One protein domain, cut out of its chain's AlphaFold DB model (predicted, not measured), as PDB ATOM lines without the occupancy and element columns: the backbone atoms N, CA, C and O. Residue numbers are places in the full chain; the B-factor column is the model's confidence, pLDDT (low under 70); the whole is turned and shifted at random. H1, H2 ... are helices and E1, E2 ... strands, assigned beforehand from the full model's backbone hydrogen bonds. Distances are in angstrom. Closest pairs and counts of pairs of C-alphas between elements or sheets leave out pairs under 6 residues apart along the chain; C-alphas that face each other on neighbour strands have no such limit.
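What this domain is: This is residues 275 to 375 of the 394 residues of an uncharacterized protein of Daucus carota subsp. sativus (UniProt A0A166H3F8). A compact body of short helices and loops, residues 275 to 348, has a long arm, residues 349 to 375, sticking out from it with H6 and H7. In the body H2 and H4 pack on each other at a steep tilt, H3 and E1 lie near the first residue of H4, and H1 touches no helix. The printed part has 101 residues, under half of them in named elements, in the order H1, H2, H3, E1, H4, H5, H6, H7; the class is mostly helix. It is only just loose, close to extended, with a radius of gyration of the C-alphas of 18.8 A and spans of 60 by 32 by 22 A.

Where its parts are: H1, residues 275 to 279, begins at C-alpha 275 (50.417, -36.578, 21.714). H2 is residues 292 to 299, 10.5 A long, and H3 residues 308 to 311. E1, residues 320 to 322, precedes H4, residues 327 to 336, 14.4 A long. H5 is residues 343 to 346, H6 residues 351 to 359, 11.5 A long, and H7 residues 367 to 373, 9.9 A long, ending at C-alpha 373 (13.237, -54.262, 44.558).

How they stand to each other: H2 and H4 touch, their closest C-alphas, of Ala 294 and Val 335, 5.9 A apart; they run opposite ways at a steep tilt of 57 degrees. H3 is close to H2 but not clearly touching, with the closest C-alphas, of Leu 298 and Phe 310, 6.8 A apart. E1 pairs with no named strand, but residues 320 to 322 pair antiparallel with residues 325 to 326. Every O i to N i+4 pair is within hydrogen-bond range in H2, H4, H6 and H7; H1 has 0 of 1, but 2 of 2 O i to N i+3 pairs, and H3 and H5 are too short for an i+4 pair.

The domain as a whole: The C-alphas of Lys 292 and Gly 375, the two farthest apart, are 60.6 A apart. The printed part has no cut; the link from H1 to H2 is long. Residues 348 to 364 have pLDDT under 70.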
ATOM      1  N   LYS A 275      51.539 -37.530  21.857       79.38
ATOM      2  CA  LYS A 275      50.417 -36.578  21.714       79.38
ATOM      3  C   LYS A 275      50.747 -35.419  20.764       79.38
ATOM      4  O   LYS A 275      49.861 -34.921  20.091       79.38
ATOM      5  N   ALA A 276      52.025 -35.051  20.657       81.06
ATOM      6  CA  ALA A 276      52.486 -34.004  19.752       81.06
ATOM      7  C   ALA A 276      52.166 -34.285  18.273       81.06
ATOM      8  O   ALA A 276      51.810 -33.361  17.553       81.06
ATOM      9  N   LYS A 277      52.220 -35.552  17.836       87.25
ATOM     10  CA  LYS A 277      51.924 -35.930  16.445       87.25
ATOM     11  C   LYS A 277      50.428 -35.827  16.123       87.25
ATOM     12  O   LYS A 277      50.064 -35.695  14.966       87.25
ATOM     13  N   MET A 278      49.554 -35.886  17.135       88.69
ATOM     14  CA  MET A 278      48.104 -35.786  16.924       88.69
ATOM     15  C   MET A 278      47.660 -34.369  16.561       88.69
ATOM     16  O   MET A 278      46.618 -34.215  15.933       88.69
ATOM     17  N   TYR A 279      48.436 -33.357  16.956       94.19
ATOM     18  CA  TYR A 279      48.077 -31.953  16.770       94.19
ATOM     19  C   TYR A 279      48.923 -31.236  15.710       94.19
ATOM     20  O   TYR A 279      48.654 -30.082  15.416       94.19
ATOM     21  N   GLU A 280      49.907 -31.908  15.107       93.81
ATOM     22  CA  GLU A 280      50.855 -31.311  14.152       93.81
ATOM     23  C   GLU A 280      50.176 -30.715  12.907       93.81
ATOM     24  O   GLU A 280      50.635 -29.709  12.376       93.81
ATOM     25  N   ASP A 281      49.043 -31.282  12.489       94.31
ATOM     26  CA  ASP A 281      48.277 -30.800  11.333       94.31
ATOM     27  C   ASP A 281      47.302 -29.653  11.678       94.31
ATOM     28  O   ASP A 281      46.633 -29.105  10.797       94.31
ATOM     29  N   TYR A 282      47.193 -29.267  12.953       96.50
ATOM     30  CA  TYR A 282      46.259 -28.237  13.385       96.50
ATOM     31  C   TYR A 282      46.907 -26.843  13.395       96.50
ATOM     32  O   TYR A 282      47.934 -26.622  14.020       96.50
ATOM     33  N   ALA A 283      46.234 -25.852  12.800       96.50
ATOM     34  CA  ALA A 283      46.690 -24.459  12.717       96.50
ATOM     35  C   ALA A 283      46.966 -23.782  14.075       96.50
ATOM     36  O   ALA A 283      47.705 -22.798  14.147       96.50
ATOM     37  N   PHE A 284      46.368 -24.282  15.159       96.88
ATOM     38  CA  PHE A 284      46.612 -23.776  16.509       96.88
ATOM     39  C   PHE A 284      47.907 -24.310  17.135       96.88
ATOM     40  O   PHE A 284      48.257 -23.858  18.222       96.88
ATOM     41  N   TYR A 285      48.601 -25.258  16.504       96.94
ATOM     42  CA  TYR A 285      49.766 -25.940  17.056       96.94
ATOM     43  C   TYR A 285      51.019 -25.616  16.232       96.94
ATOM     44  O   TYR A 285      51.066 -25.877  15.036       96.94
ATOM     45  N   ASP A 286      52.028 -25.031  16.876       95.31
ATOM     46  CA  ASP A 286      53.281 -24.600  16.251       95.31
ATOM     47  C   ASP A 286      54.467 -25.070  17.108       95.31
ATOM     48  O   ASP A 286      54.571 -24.724  18.289       95.31
ATOM     49  N   ASP A 287      55.317 -25.932  16.542       91.88
ATOM     50  CA  ASP A 287      56.542 -26.461  17.164       91.88
ATOM     51  C   ASP A 287      56.386 -27.003  18.603       91.88
ATOM     52  O   ASP A 287      57.265 -26.853  19.455       91.88
ATOM     53  N   GLY A 288      55.270 -27.670  18.909       91.00
ATOM     54  CA  GLY A 288      55.051 -28.243  20.243       91.00
ATOM     55  C   GLY A 288      54.246 -27.369  21.204       91.00
ATOM     56  O   GLY A 288      53.975 -27.787  22.332       91.00
ATOM     57  N   HIS A 289      53.866 -26.169  20.774       95.00
ATOM     58  CA  HIS A 289      53.181 -25.176  21.589       95.00
ATOM     59  C   HIS A 289      51.904 -24.678  20.907       95.00
ATOM     60  O   HIS A 289      51.725 -24.818  19.700       95.00
ATOM     61  N   LEU A 290      50.998 -24.087  21.689       95.94
ATOM     62  CA  LEU A 290      49.870 -23.355  21.118       95.94
ATOM     63  C   LEU A 290      50.391 -22.093  20.429       95.94
ATOM     64  O   LEU A 290      51.191 -21.347  20.999       95.94
ATOM     65  N   SER A 291      49.920 -21.847  19.210       97.62
ATOM     66  CA  SER A 291      50.272 -20.656  18.453       97.62
ATOM     67  C   SER A 291      49.834 -19.399  19.211       97.62
ATOM     68  O   SER A 291      48.855 -19.396  19.964       97.62
ATOM     69  N   LYS A 292      50.549 -18.287  19.009       97.81
ATOM     70  CA  LYS A 292      50.230 -17.014  19.679       97.81
ATOM     71  C   LYS A 292      48.784 -16.576  19.422       97.81
ATOM     72  O   LYS A 292      48.125 -16.093  20.334       97.81
ATOM     73  N   ARG A 293      48.287 -16.812  18.202       97.75
ATOM     74  CA  ARG A 293      46.902 -16.519  17.808       97.75
ATOM     75  C   ARG A 293      45.897 -17.376  18.577       97.75
ATOM     76  O   ARG A 293      44.872 -16.855  18.997       97.75
ATOM     77  N   ALA A 294      46.192 -18.660  18.791       97.75
ATOM     78  CA  ALA A 294      45.341 -19.533  19.595       97.75
ATOM     79  C   ALA A 294      45.248 -19.036  21.044       97.75
ATOM     80  O   ALA A 294      44.152 -18.942  21.583       97.75
ATOM     81  N   MET A 295      46.376 -18.647  21.650       97.56
ATOM     82  CA  MET A 295      46.383 -18.075  23.003       97.56
ATOM     83  C   MET A 295      45.601 -16.758  23.080       97.56
ATOM     84  O   MET A 295      44.789 -16.596  23.977       97.56
ATOM     85  N   GLU A 296      45.774 -15.853  22.111       97.94
ATOM     86  CA  GLU A 296      45.022 -14.590  22.060       97.94
ATOM     87  C   GLU A 296      43.505 -14.818  21.933       97.94
ATOM     88  O   GLU A 296      42.724 -14.128  22.588       97.94
ATOM     89  N   LEU A 297      43.078 -15.805  21.138       97.75
ATOM     90  CA  LEU A 297      41.665 -16.179  21.012       97.75
ATOM     91  C   LEU A 297      41.104 -16.749  22.319       97.75
ATOM     92  O   LEU A 297      40.015 -16.350  22.731       97.75
ATOM     93  N   LEU A 298      41.849 -17.626  22.991       97.38
ATOM     94  CA  LEU A 298      41.449 -18.194  24.280       97.38
ATOM     95  C   LEU A 298      41.372 -17.118  25.375       97.38
ATOM     96  O   LEU A 298      40.361 -17.018  26.065       97.38
ATOM     97  N   ASP A 299      42.383 -16.251  25.468       97.44
ATOM     98  CA  ASP A 299      42.440 -15.159  26.447       97.44
ATOM     99  C   ASP A 299      41.350 -14.100  26.211       97.44
ATOM    100  O   ASP A 299      40.889 -13.454  27.154       97.44
ATOM    101  N   SER A 300      40.916 -13.914  24.959       97.62
ATOM    102  CA  SER A 300      39.831 -12.983  24.626       97.62
ATOM    103  C   SER A 300      38.454 -13.440  25.120       97.62
ATOM    104  O   SER A 300      37.534 -12.627  25.189       97.62
ATOM    105  N   GLY A 301      38.292 -14.732  25.434       96.94
ATOM    106  CA  GLY A 301      37.002 -15.331  25.775       96.94
ATOM    107  C   GLY A 301      36.032 -15.448  24.593       96.94
ATOM    108  O   GLY A 301      34.878 -15.813  24.792       96.94
ATOM    109  N   ALA A 302      36.476 -15.177  23.360       96.50
ATOM    110  CA  ALA A 302      35.626 -15.183  22.169       96.50
ATOM    111  C   ALA A 302      35.094 -16.569  21.772       96.50
ATOM    112  O   ALA A 302      34.322 -16.645  20.832       96.50
ATOM    113  N   LEU A 303      35.512 -17.659  22.425       96.69
ATOM    114  CA  LEU A 303      34.994 -19.012  22.170       96.69
ATOM    115  C   LEU A 303      34.010 -19.499  23.247       96.69
ATOM    116  O   LEU A 303      33.428 -20.572  23.100       96.69
ATOM    117  N   LEU A 304      33.792 -18.711  24.309       96.31
ATOM    118  CA  LEU A 304      32.898 -19.068  25.418       96.31
ATOM    119  C   LEU A 304      31.439 -19.224  24.987       96.31
ATOM    120  O   LEU A 304      30.700 -19.973  25.613       96.31
ATOM    121  N   HIS A 305      31.007 -18.537  23.927       93.62
ATOM    122  CA  HIS A 305      29.632 -18.659  23.441       93.62
ATOM    123  C   HIS A 305      29.358 -19.977  22.712       93.62
ATOM    124  O   HIS A 305      28.191 -20.304  22.523       93.62
ATOM    125  N   TYR A 306      30.396 -20.734  22.329       92.88
ATOM    126  CA  TYR A 306      30.244 -22.066  21.738       92.88
ATOM    127  C   TYR A 306      30.296 -23.188  22.785       92.88
ATOM    128  O   TYR A 306      29.590 -24.179  22.646       92.88
ATOM    129  N   SER A 307      31.150 -23.075  23.810       94.62
ATOM    130  CA  SER A 307      31.230 -24.052  24.906       94.62
ATOM    131  C   SER A 307      31.962 -23.490  26.123       94.62
ATOM    132  O   SER A 307      32.999 -22.832  25.998       94.62
ATOM    133  N   ASP A 308      31.476 -23.850  27.312       95.69
ATOM    134  CA  ASP A 308      32.108 -23.520  28.594       95.69
ATOM    135  C   ASP A 308      33.511 -24.136  28.748       95.69
ATOM    136  O   ASP A 308      34.327 -23.619  29.513       95.69
ATOM    137  N   ALA A 309      33.834 -25.190  27.983       95.50
ATOM    138  CA  ALA A 309      35.141 -25.849  28.011       95.50
ATOM    139  C   ALA A 309      36.300 -24.887  27.687       95.50
ATOM    140  O   ALA A 309      37.420 -25.064  28.169       95.50
ATOM    141  N   PHE A 310      36.039 -23.829  26.909       97.19
ATOM    142  CA  PHE A 310      37.030 -22.796  26.591       97.19
ATOM    143  C   PHE A 310      37.302 -21.821  27.745       97.19
ATOM    144  O   PHE A 310      38.286 -21.085  27.695       97.19
ATOM    145  N   GLY A 311      36.462 -21.812  28.784       94.94
ATOM    146  CA  GLY A 311      36.657 -21.015  29.996       94.94
ATOM    147  C   GLY A 311      37.515 -21.692  31.062       94.94
ATOM    148  O   GLY A 311      37.873 -21.063  32.062       94.94
ATOM    149  N   GLU A 312      37.844 -22.972  30.883       95.44
ATOM    150  CA  GLU A 312      38.616 -23.726  31.859       95.44
ATOM    151  C   GLU A 312      40.106 -23.374  31.817       95.44
ATOM    152  O   GLU A 312      40.709 -23.150  30.770       95.44
ATOM    153  N   LYS A 313      40.756 -23.391  32.989       94.19
ATOM    154  CA  LYS A 313      42.206 -23.148  33.100       94.19
ATOM    155  C   LYS A 313      43.038 -24.196  32.346       94.19
ATOM    156  O   LYS A 313      44.175 -23.922  31.965       94.19
ATOM    157  N   VAL A 314      42.505 -25.409  32.204       94.81
ATOM    158  CA  VAL A 314      43.102 -26.508  31.445       94.81
ATOM    159  C   VAL A 314      42.046 -26.973  30.459       94.81
ATOM    160  O   VAL A 314      41.118 -27.665  30.846       94.81
ATOM    161  N   ILE A 315      42.191 -26.567  29.202       96.00
ATOM    162  CA  ILE A 315      41.219 -26.879  28.155       96.00
ATOM    163  C   ILE A 315      41.394 -28.335  27.732       96.00
ATOM    164  O   ILE A 315      42.490 -28.742  27.328       96.00
ATOM    165  N   ASP A 316      40.314 -29.106  27.788       95.94
ATOM    166  CA  ASP A 316      40.268 -30.432  27.188       95.94
ATOM    167  C   ASP A 316      39.881 -30.334  25.705       95.94
ATOM    168  O   ASP A 316      38.726 -30.139  25.332       95.94
ATOM    169  N   LEU A 317      40.888 -30.477  24.842       95.88
ATOM    170  CA  LEU A 317      40.755 -30.400  23.386       95.88
ATOM    171  C   LEU A 317      39.900 -31.525  22.777       95.88
ATOM    172  O   LEU A 317      39.482 -31.406  21.623       95.88
ATOM    173  N   GLU A 318      39.641 -32.594  23.533       94.62
ATOM    174  CA  GLU A 318      38.793 -33.719  23.129       94.62
ATOM    175  C   GLU A 318      37.368 -33.616  23.700       94.62
ATOM    176  O   GLU A 318      36.561 -34.527  23.517       94.62
ATOM    177  N   THR A 319      37.030 -32.511  24.374       94.00
ATOM    178  CA  THR A 319      35.651 -32.249  24.797       94.00
ATOM    179  C   THR A 319      34.775 -31.943  23.585       94.00
ATOM    180  O   THR A 319      35.158 -31.188  22.686       94.00
ATOM    181  N   HIS A 320      33.596 -32.562  23.555       89.94
ATOM    182  CA  HIS A 320      32.579 -32.351  22.527       89.94
ATOM    183  C   HIS A 320      31.905 -30.987  22.718       89.94
ATOM    184  O   HIS A 320      31.584 -30.611  23.844       89.94
ATOM    185  N   VAL A 321      31.736 -30.241  21.623       91.06
ATOM    186  CA  VAL A 321      31.127 -28.901  21.620       91.06
ATOM    187  C   VAL A 321      29.703 -28.983  21.071       91.06
ATOM    188  O   VAL A 321      28.752 -28.835  21.828       91.06
ATOM    189  N   ALA A 322      29.552 -29.236  19.769       86.69
ATOM    190  CA  ALA A 322      28.261 -29.318  19.082       86.69
ATOM    191  C   ALA A 322      28.415 -30.059  17.748       86.69
ATOM    192  O   ALA A 322      29.490 -30.029  17.151       86.69
ATOM    193  N   ASN A 323      27.357 -30.730  17.276       81.06
ATOM    194  CA  ASN A 323      27.267 -31.345  15.937       81.06
ATOM    195  C   ASN A 323      28.494 -32.172  15.498       81.06
ATOM    196  O   ASN A 323      28.897 -32.177  14.339       81.06
ATOM    197  N   GLY A 324      29.098 -32.886  16.455       79.38
ATOM    198  CA  GLY A 324      30.252 -33.761  16.217       79.38
ATOM    199  C   GLY A 324      31.610 -33.057  16.226       79.38
ATOM    200  O   GLY A 324      32.627 -33.737  16.111       79.38
ATOM    201  N   PHE A 325      31.650 -31.737  16.408       91.19
ATOM    202  CA  PHE A 325      32.889 -30.984  16.566       91.19
ATOM    203  C   PHE A 325      33.441 -31.098  17.987       91.19
ATOM    204  O   PHE A 325      32.709 -31.009  18.978       91.19
ATOM    205  N   PHE A 326      34.760 -31.243  18.078       95.38
ATOM    206  CA  PHE A 326      35.500 -31.176  19.333       95.38
ATOM    207  C   PHE A 326      36.114 -29.790  19.533       95.38
ATOM    208  O   PHE A 326      36.289 -29.022  18.583       95.38
ATOM    209  N   ALA A 327      36.515 -29.479  20.765       96.94
ATOM    210  CA  ALA A 327      37.126 -28.196  21.105       96.94
ATOM    211  C   ALA A 327      38.357 -27.865  20.232       96.94
ATOM    212  O   ALA A 327      38.550 -26.711  19.839       96.94
ATOM    213  N   LYS A 328      39.157 -28.873  19.854       96.94
ATOM    214  CA  LYS A 328      40.272 -28.708  18.903       96.94
ATOM    215  C   LYS A 328      39.837 -28.223  17.520       96.94
ATOM    216  O   LYS A 328      40.534 -27.404  16.929       96.94
ATOM    217  N   ASP A 329      38.705 -28.694  17.006       96.19
ATOM    218  CA  ASP A 329      38.247 -28.348  15.661       96.19
ATOM    219  C   ASP A 329      37.763 -26.895  15.641       96.19
ATOM    220  O   ASP A 329      38.167 -26.110  14.787       96.19
ATOM    221  N   ILE A 330      37.007 -26.486  16.662       97.12
ATOM    222  CA  ILE A 330      36.579 -25.090  16.830       97.12
ATOM    223  C   ILE A 330      37.790 -24.156  16.928       97.12
ATOM    224  O   ILE A 330      37.862 -23.155  16.214       97.12
ATOM    225  N   LEU A 331      38.783 -24.506  17.754       97.69
ATOM    226  CA  LEU A 331      40.003 -23.712  17.906       97.69
ATOM    227  C   LEU A 331      40.804 -23.634  16.595       97.69
ATOM    228  O   LEU A 331      41.373 -22.591  16.276       97.69
ATOM    229  N   HIS A 332      40.824 -24.711  15.809       97.69
ATOM    230  CA  HIS A 332      41.463 -24.751  14.495       97.69
ATOM    231  C   HIS A 332      40.850 -23.745  13.524       97.69
ATOM    232  O   HIS A 332      41.565 -22.910  12.967       97.69
ATOM    233  N   TYR A 333      39.528 -23.790  13.358       96.94
ATOM    234  CA  TYR A 333      38.813 -22.888  12.457       96.94
ATOM    235  C   TYR A 333      38.843 -21.435  12.946       96.94
ATOM    236  O   TYR A 333      38.927 -20.514  12.134       96.94
ATOM    237  N   ALA A 334      38.867 -21.212  14.263       97.38
ATOM    238  CA  ALA A 334      39.049 -19.883  14.841       97.38
ATOM    239  C   ALA A 334      40.420 -19.284  14.480       97.38
ATOM    240  O   ALA A 334      40.517 -18.132  14.056       97.38
ATOM    241  N   VAL A 335      41.495 -20.075  14.587       97.81
ATOM    242  CA  VAL A 335      42.856 -19.634  14.232       97.81
ATOM    243  C   VAL A 335      43.009 -19.393  12.726       97.81
ATOM    244  O   VAL A 335      43.781 -18.518  12.323       97.81
ATOM    245  N   LEU A 336      42.261 -20.122  11.897       96.62
ATOM    246  CA  LEU A 336      42.213 -19.926  10.445       96.62
ATOM    247  C   LEU A 336      41.307 -18.774   9.994       96.62
ATOM    248  O   LEU A 336      41.344 -18.429   8.817       96.62
ATOM    249  N   ASP A 337      40.550 -18.153  10.904       96.44
ATOM    250  CA  ASP A 337      39.559 -17.113  10.585       96.44
ATOM    251  C   ASP A 337      38.407 -17.607   9.688       96.44
ATOM    252  O   ASP A 337      37.818 -16.859   8.912       96.44
ATOM    253  N   THR A 338      38.098 -18.902   9.771       95.12
ATOM    254  CA  THR A 338      37.057 -19.566   8.970       95.12
ATOM    255  C   THR A 338      35.878 -20.045   9.814       95.12
ATOM    256  O   THR A 338      34.929 -20.614   9.279       95.12
ATOM    257  N   LEU A 339      35.887 -19.768  11.122       93.81
ATOM    258  CA  LEU A 339      34.836 -20.192  12.050       93.81
ATOM    259  C   LEU A 339      33.445 -19.650  11.683       93.81
ATOM    260  O   LEU A 339      32.459 -20.362  11.840       93.81
ATOM    261  N   GLY A 340      33.365 -18.444  11.106       91.69
ATOM    262  CA  GLY A 340      32.096 -17.857  10.651       91.69
ATOM    263  C   GLY A 340      31.377 -18.681   9.573       91.69
ATOM    264  O   GLY A 340      30.164 -18.581   9.428       91.69
ATOM    265  N   MET A 341      32.090 -19.551   8.844       88.88
ATOM    266  CA  MET A 341      31.465 -20.477   7.889       88.88
ATOM    267  C   MET A 341      30.719 -21.625   8.584       88.88
ATOM    268  O   MET A 341      29.796 -22.192   8.005       88.88
ATOM    269  N   LEU A 342      31.119 -21.965   9.811       87.25
ATOM    270  CA  LEU A 342      30.570 -23.070  10.596       87.25
ATOM    271  C   LEU A 342      29.601 -22.597  11.682       87.25
ATOM    272  O   LEU A 342      28.939 -23.426  12.291       87.25
ATOM    273  N   GLU A 343      29.476 -21.289  11.909       91.00
ATOM    274  CA  GLU A 343      28.633 -20.719  12.966       91.00
ATOM    275  C   GLU A 343      27.192 -21.247  12.906       91.00
ATOM    276  O   GLU A 343      26.645 -21.699  13.907       91.00
ATOM    277  N   SER A 344      26.625 -21.354  11.701       81.88
ATOM    278  CA  SER A 344      25.273 -21.888  11.493       81.88
ATOM    279  C   SER A 344      25.103 -23.392  11.771       81.88
ATOM    280  O   SER A 344      23.963 -23.854  11.851       81.88
ATOM    281  N   MET A 345      26.212 -24.138  11.871       79.62
ATOM    282  CA  MET A 345      26.281 -25.539  12.303       79.62
ATOM    283  C   MET A 345      26.631 -25.664  13.789       79.62
ATOM    284  O   MET A 345      26.630 -26.768  14.310       79.62
ATOM    285  N   LEU A 346      26.994 -24.577  14.470       85.69
ATOM    286  CA  LEU A 346      27.276 -24.563  15.909       85.69
ATOM    287  C   LEU A 346      26.095 -24.005  16.707       85.69
ATOM    288  O   LEU A 346      25.956 -24.313  17.886       85.69
ATOM    289  N   GLU A 347      25.228 -23.221  16.067       82.56
ATOM    290  CA  GLU A 347      23.928 -22.848  16.616       82.56
ATOM    291  C   GLU A 347      22.992 -24.068  16.640       82.56
ATOM    292  O   GLU A 347      22.611 -24.596  15.593       82.56
ATOM    293  N   ASP A 348      22.588 -24.504  17.838       61.84
ATOM    294  CA  ASP A 348      21.563 -25.535  18.025       61.84
ATOM    295  C   ASP A 348      20.208 -25.039  17.489       61.84
ATOM    296  O   ASP A 348      19.411 -24.408  18.184       61.84
ATOM    297  N   LYS A 349      19.922 -25.332  16.217       54.03
ATOM    298  CA  LYS A 349      18.661 -24.960  15.550       54.03
ATOM    299  C   LYS A 349      17.455 -25.804  15.975       54.03
ATOM    300  O   LYS A 349      16.344 -25.514  15.537       54.03
ATOM    301  N   HIS A 350      17.640 -26.804  16.840       51.75
ATOM    302  CA  HIS A 350      16.569 -27.680  17.332       51.75
ATOM    303  C   HIS A 350      16.294 -27.513  18.838       51.75
ATOM    304  O   HIS A 350      16.554 -28.429  19.623       51.75
ATOM    305  N   PRO A 351      15.693 -26.385  19.268       52.81
ATOM    306  CA  PRO A 351      15.327 -26.178  20.670       52.81
ATOM    307  C   PRO A 351      14.332 -27.234  21.188       52.81
ATOM    308  O   PRO A 351      14.427 -27.645  22.339       52.81
ATOM    309  N   LEU A 352      13.438 -27.749  20.331       52.12
ATOM    310  CA  LEU A 352      12.439 -28.763  20.715       52.12
ATOM    311  C   LEU A 352      13.060 -30.120  21.086       52.12
ATOM    312  O   LEU A 352      12.531 -30.842  21.926       52.12
ATOM    313  N   VAL A 353      14.197 -30.465  20.484       49.62
ATOM    314  CA  VAL A 353      14.874 -31.752  20.689       49.62
ATOM    315  C   VAL A 353      15.804 -31.688  21.903       49.62
ATOM    316  O   VAL A 353      15.856 -32.631  22.698       49.62
ATOM    317  N   ALA A 354      16.482 -30.550  22.090       50.34
ATOM    318  CA  ALA A 354      17.230 -30.263  23.307       50.34
ATOM    319  C   ALA A 354      16.311 -30.289  24.538       50.34
ATOM    320  O   ALA A 354      16.696 -30.848  25.563       50.34
ATOM    321  N   ASP A 355      15.070 -29.801  24.423       49.22
ATOM    322  CA  ASP A 355      14.089 -29.885  25.505       49.22
ATOM    323  C   ASP A 355      13.692 -31.330  25.830       49.22
ATOM    324  O   ASP A 355      13.581 -31.650  27.005       49.22
ATOM    325  N   ILE A 356      13.560 -32.253  24.872       50.84
ATOM    326  CA  ILE A 356      13.225 -33.662  25.179       50.84
ATOM    327  C   ILE A 356      14.365 -34.357  25.948       50.84
ATOM    328  O   ILE A 356      14.110 -35.116  26.886       50.84
ATOM    329  N   VAL A 357      15.623 -34.069  25.599       48.00
ATOM    330  CA  VAL A 357      16.805 -34.662  26.256       48.00
ATOM    331  C   VAL A 357      17.129 -33.968  27.589       48.00
ATOM    332  O   VAL A 357      17.530 -34.628  28.545       48.00
ATOM    333  N   SER A 358      16.921 -32.652  27.681       51.31
ATOM    334  CA  SER A 358      17.206 -31.836  28.871       51.31
ATOM    335  C   SER A 358      16.081 -31.893  29.916       51.31
ATOM    336  O   SER A 358      16.345 -31.967  31.119       51.31
ATOM    337  N   SER A 359      14.812 -31.935  29.486       49.66
ATOM    338  CA  SER A 359      13.654 -32.021  30.397       49.66
ATOM    339  C   SER A 359      13.496 -33.404  31.026       49.66
ATOM    340  O   SER A 359      12.999 -33.513  32.147       49.66
ATOM    341  N   LYS A 360      13.999 -34.458  30.373       49.31
ATOM    342  CA  LYS A 360      14.140 -35.791  30.962       49.31
ATOM    343  C   LYS A 360      15.557 -35.958  31.503       49.31
ATOM    344  O   LYS A 360      16.292 -36.863  31.118       49.31
ATOM    345  N   LYS A 361      15.922 -35.132  32.491       48.47
ATOM    346  CA  LYS A 361      16.876 -35.566  33.518       48.47
ATOM    347  C   LYS A 361      16.289 -36.853  34.081       48.47
ATOM    348  O   LYS A 361      15.371 -36.788  34.891       48.47
ATOM    349  N   MET A 362      16.707 -38.001  33.543       48.12
ATOM    350  CA  MET A 362      16.176 -39.290  33.949       48.12
ATOM    351  C   MET A 362      16.358 -39.332  35.461       48.12
ATOM    352  O   MET A 362      17.492 -39.336  35.945       48.12
ATOM    353  N   GLU A 363      15.257 -39.276  36.212       57.50
ATOM    354  CA  GLU A 363      15.254 -39.662  37.616       57.50
ATOM    355  C   GLU A 363      15.538 -41.159  37.613       57.50
ATOM    356  O   GLU A 363      14.646 -42.000  37.676       57.50
ATOM    357  N   LEU A 364      16.813 -41.496  37.417       66.44
ATOM    358  CA  LEU A 364      17.302 -42.842  37.579       66.44
ATOM    359  C   LEU A 364      16.946 -43.221  39.008       66.44
ATOM    360  O   LEU A 364      17.284 -42.508  39.958       66.44
ATOM    361  N   MET A 365      16.205 -44.319  39.133       74.06
ATOM    362  CA  MET A 365      15.806 -44.851  40.421       74.06
ATOM    363  C   MET A 365      17.063 -44.974  41.300       74.06
ATOM    364  O   MET A 365      18.054 -45.557  40.844       74.06
ATOM    365  N   PRO A 366      17.068 -44.410  42.523       85.00
ATOM    366  CA  PRO A 366      18.213 -44.507  43.415       85.00
ATOM    367  C   PRO A 366      18.629 -45.968  43.578       85.00
ATOM    368  O   PRO A 366      17.768 -46.843  43.687       85.00
ATOM    369  N   VAL A 367      19.939 -46.226  43.608       80.38
ATOM    370  CA  VAL A 367      20.505 -47.586  43.684       80.38
ATOM    371  C   VAL A 367      19.876 -48.385  44.829       80.38
ATOM    372  O   VAL A 367      19.527 -49.544  44.634       80.38
ATOM    373  N   ASP A 368      19.620 -47.742  45.967       87.19
ATOM    374  CA  ASP A 368      18.973 -48.361  47.127       87.19
ATOM    375  C   ASP A 368      17.578 -48.908  46.790       87.19
ATOM    376  O   ASP A 368      17.245 -50.030  47.147       87.19
ATOM    377  N   SER A 369      16.772 -48.170  46.018       88.38
ATOM    378  CA  SER A 369      15.437 -48.624  45.603       88.38
ATOM    379  C   SER A 369      15.501 -49.810  44.638       88.38
ATOM    380  O   SER A 369      14.650 -50.699  44.704       88.38
ATOM    381  N   VAL A 370      16.525 -49.861  43.779       87.81
ATOM    382  CA  VAL A 370      16.778 -51.012  42.900       87.81
ATOM    383  C   VAL A 370      17.190 -52.232  43.726       87.81
ATOM    384  O   VAL A 370      16.651 -53.318  43.518       87.81
ATOM    385  N   LEU A 371      18.085 -52.062  44.704       86.94
ATOM    386  CA  LEU A 371      18.531 -53.135  45.597       86.94
ATOM    387  C   LEU A 371      17.381 -53.687  46.457       86.94
ATOM    388  O   LEU A 371      17.244 -54.910  46.566       86.94
ATOM    389  N   THR A 372      16.496 -52.821  46.960       90.81
ATOM    390  CA  THR A 372      15.278 -53.231  47.672       90.81
ATOM    391  C   THR A 372      14.336 -54.030  46.768       90.81
ATOM    392  O   THR A 372      13.845 -55.088  47.166       90.81
ATOM    393  N   LEU A 373      14.092 -53.568  45.534       85.69
ATOM    394  CA  LEU A 373      13.237 -54.262  44.558       85.69
ATOM    395  C   LEU A 373      13.806 -55.619  44.133       85.69
ATOM    396  O   LEU A 373      13.048 -56.562  43.907       85.69
ATOM    397  N   MET A 374      15.130 -55.732  44.055       84.88
ATOM    398  CA  MET A 374      15.823 -56.985  43.753       84.88
ATOM    399  C   MET A 374      15.915 -57.932  44.959       84.88
ATOM    400  O   MET A 374      16.383 -59.059  44.806       84.88
ATOM    401  N   GLY A 375      15.466 -57.507  46.146       82.75
ATOM    402  CA  GLY A 375      15.541 -58.305  47.369       82.75
ATOM    403  C   GLY A 375      16.974 -58.542  47.850       82.75
ATOM    404  O   GLY A 375      17.228 -59.545  48.514       82.75
TER     405      GLY A 375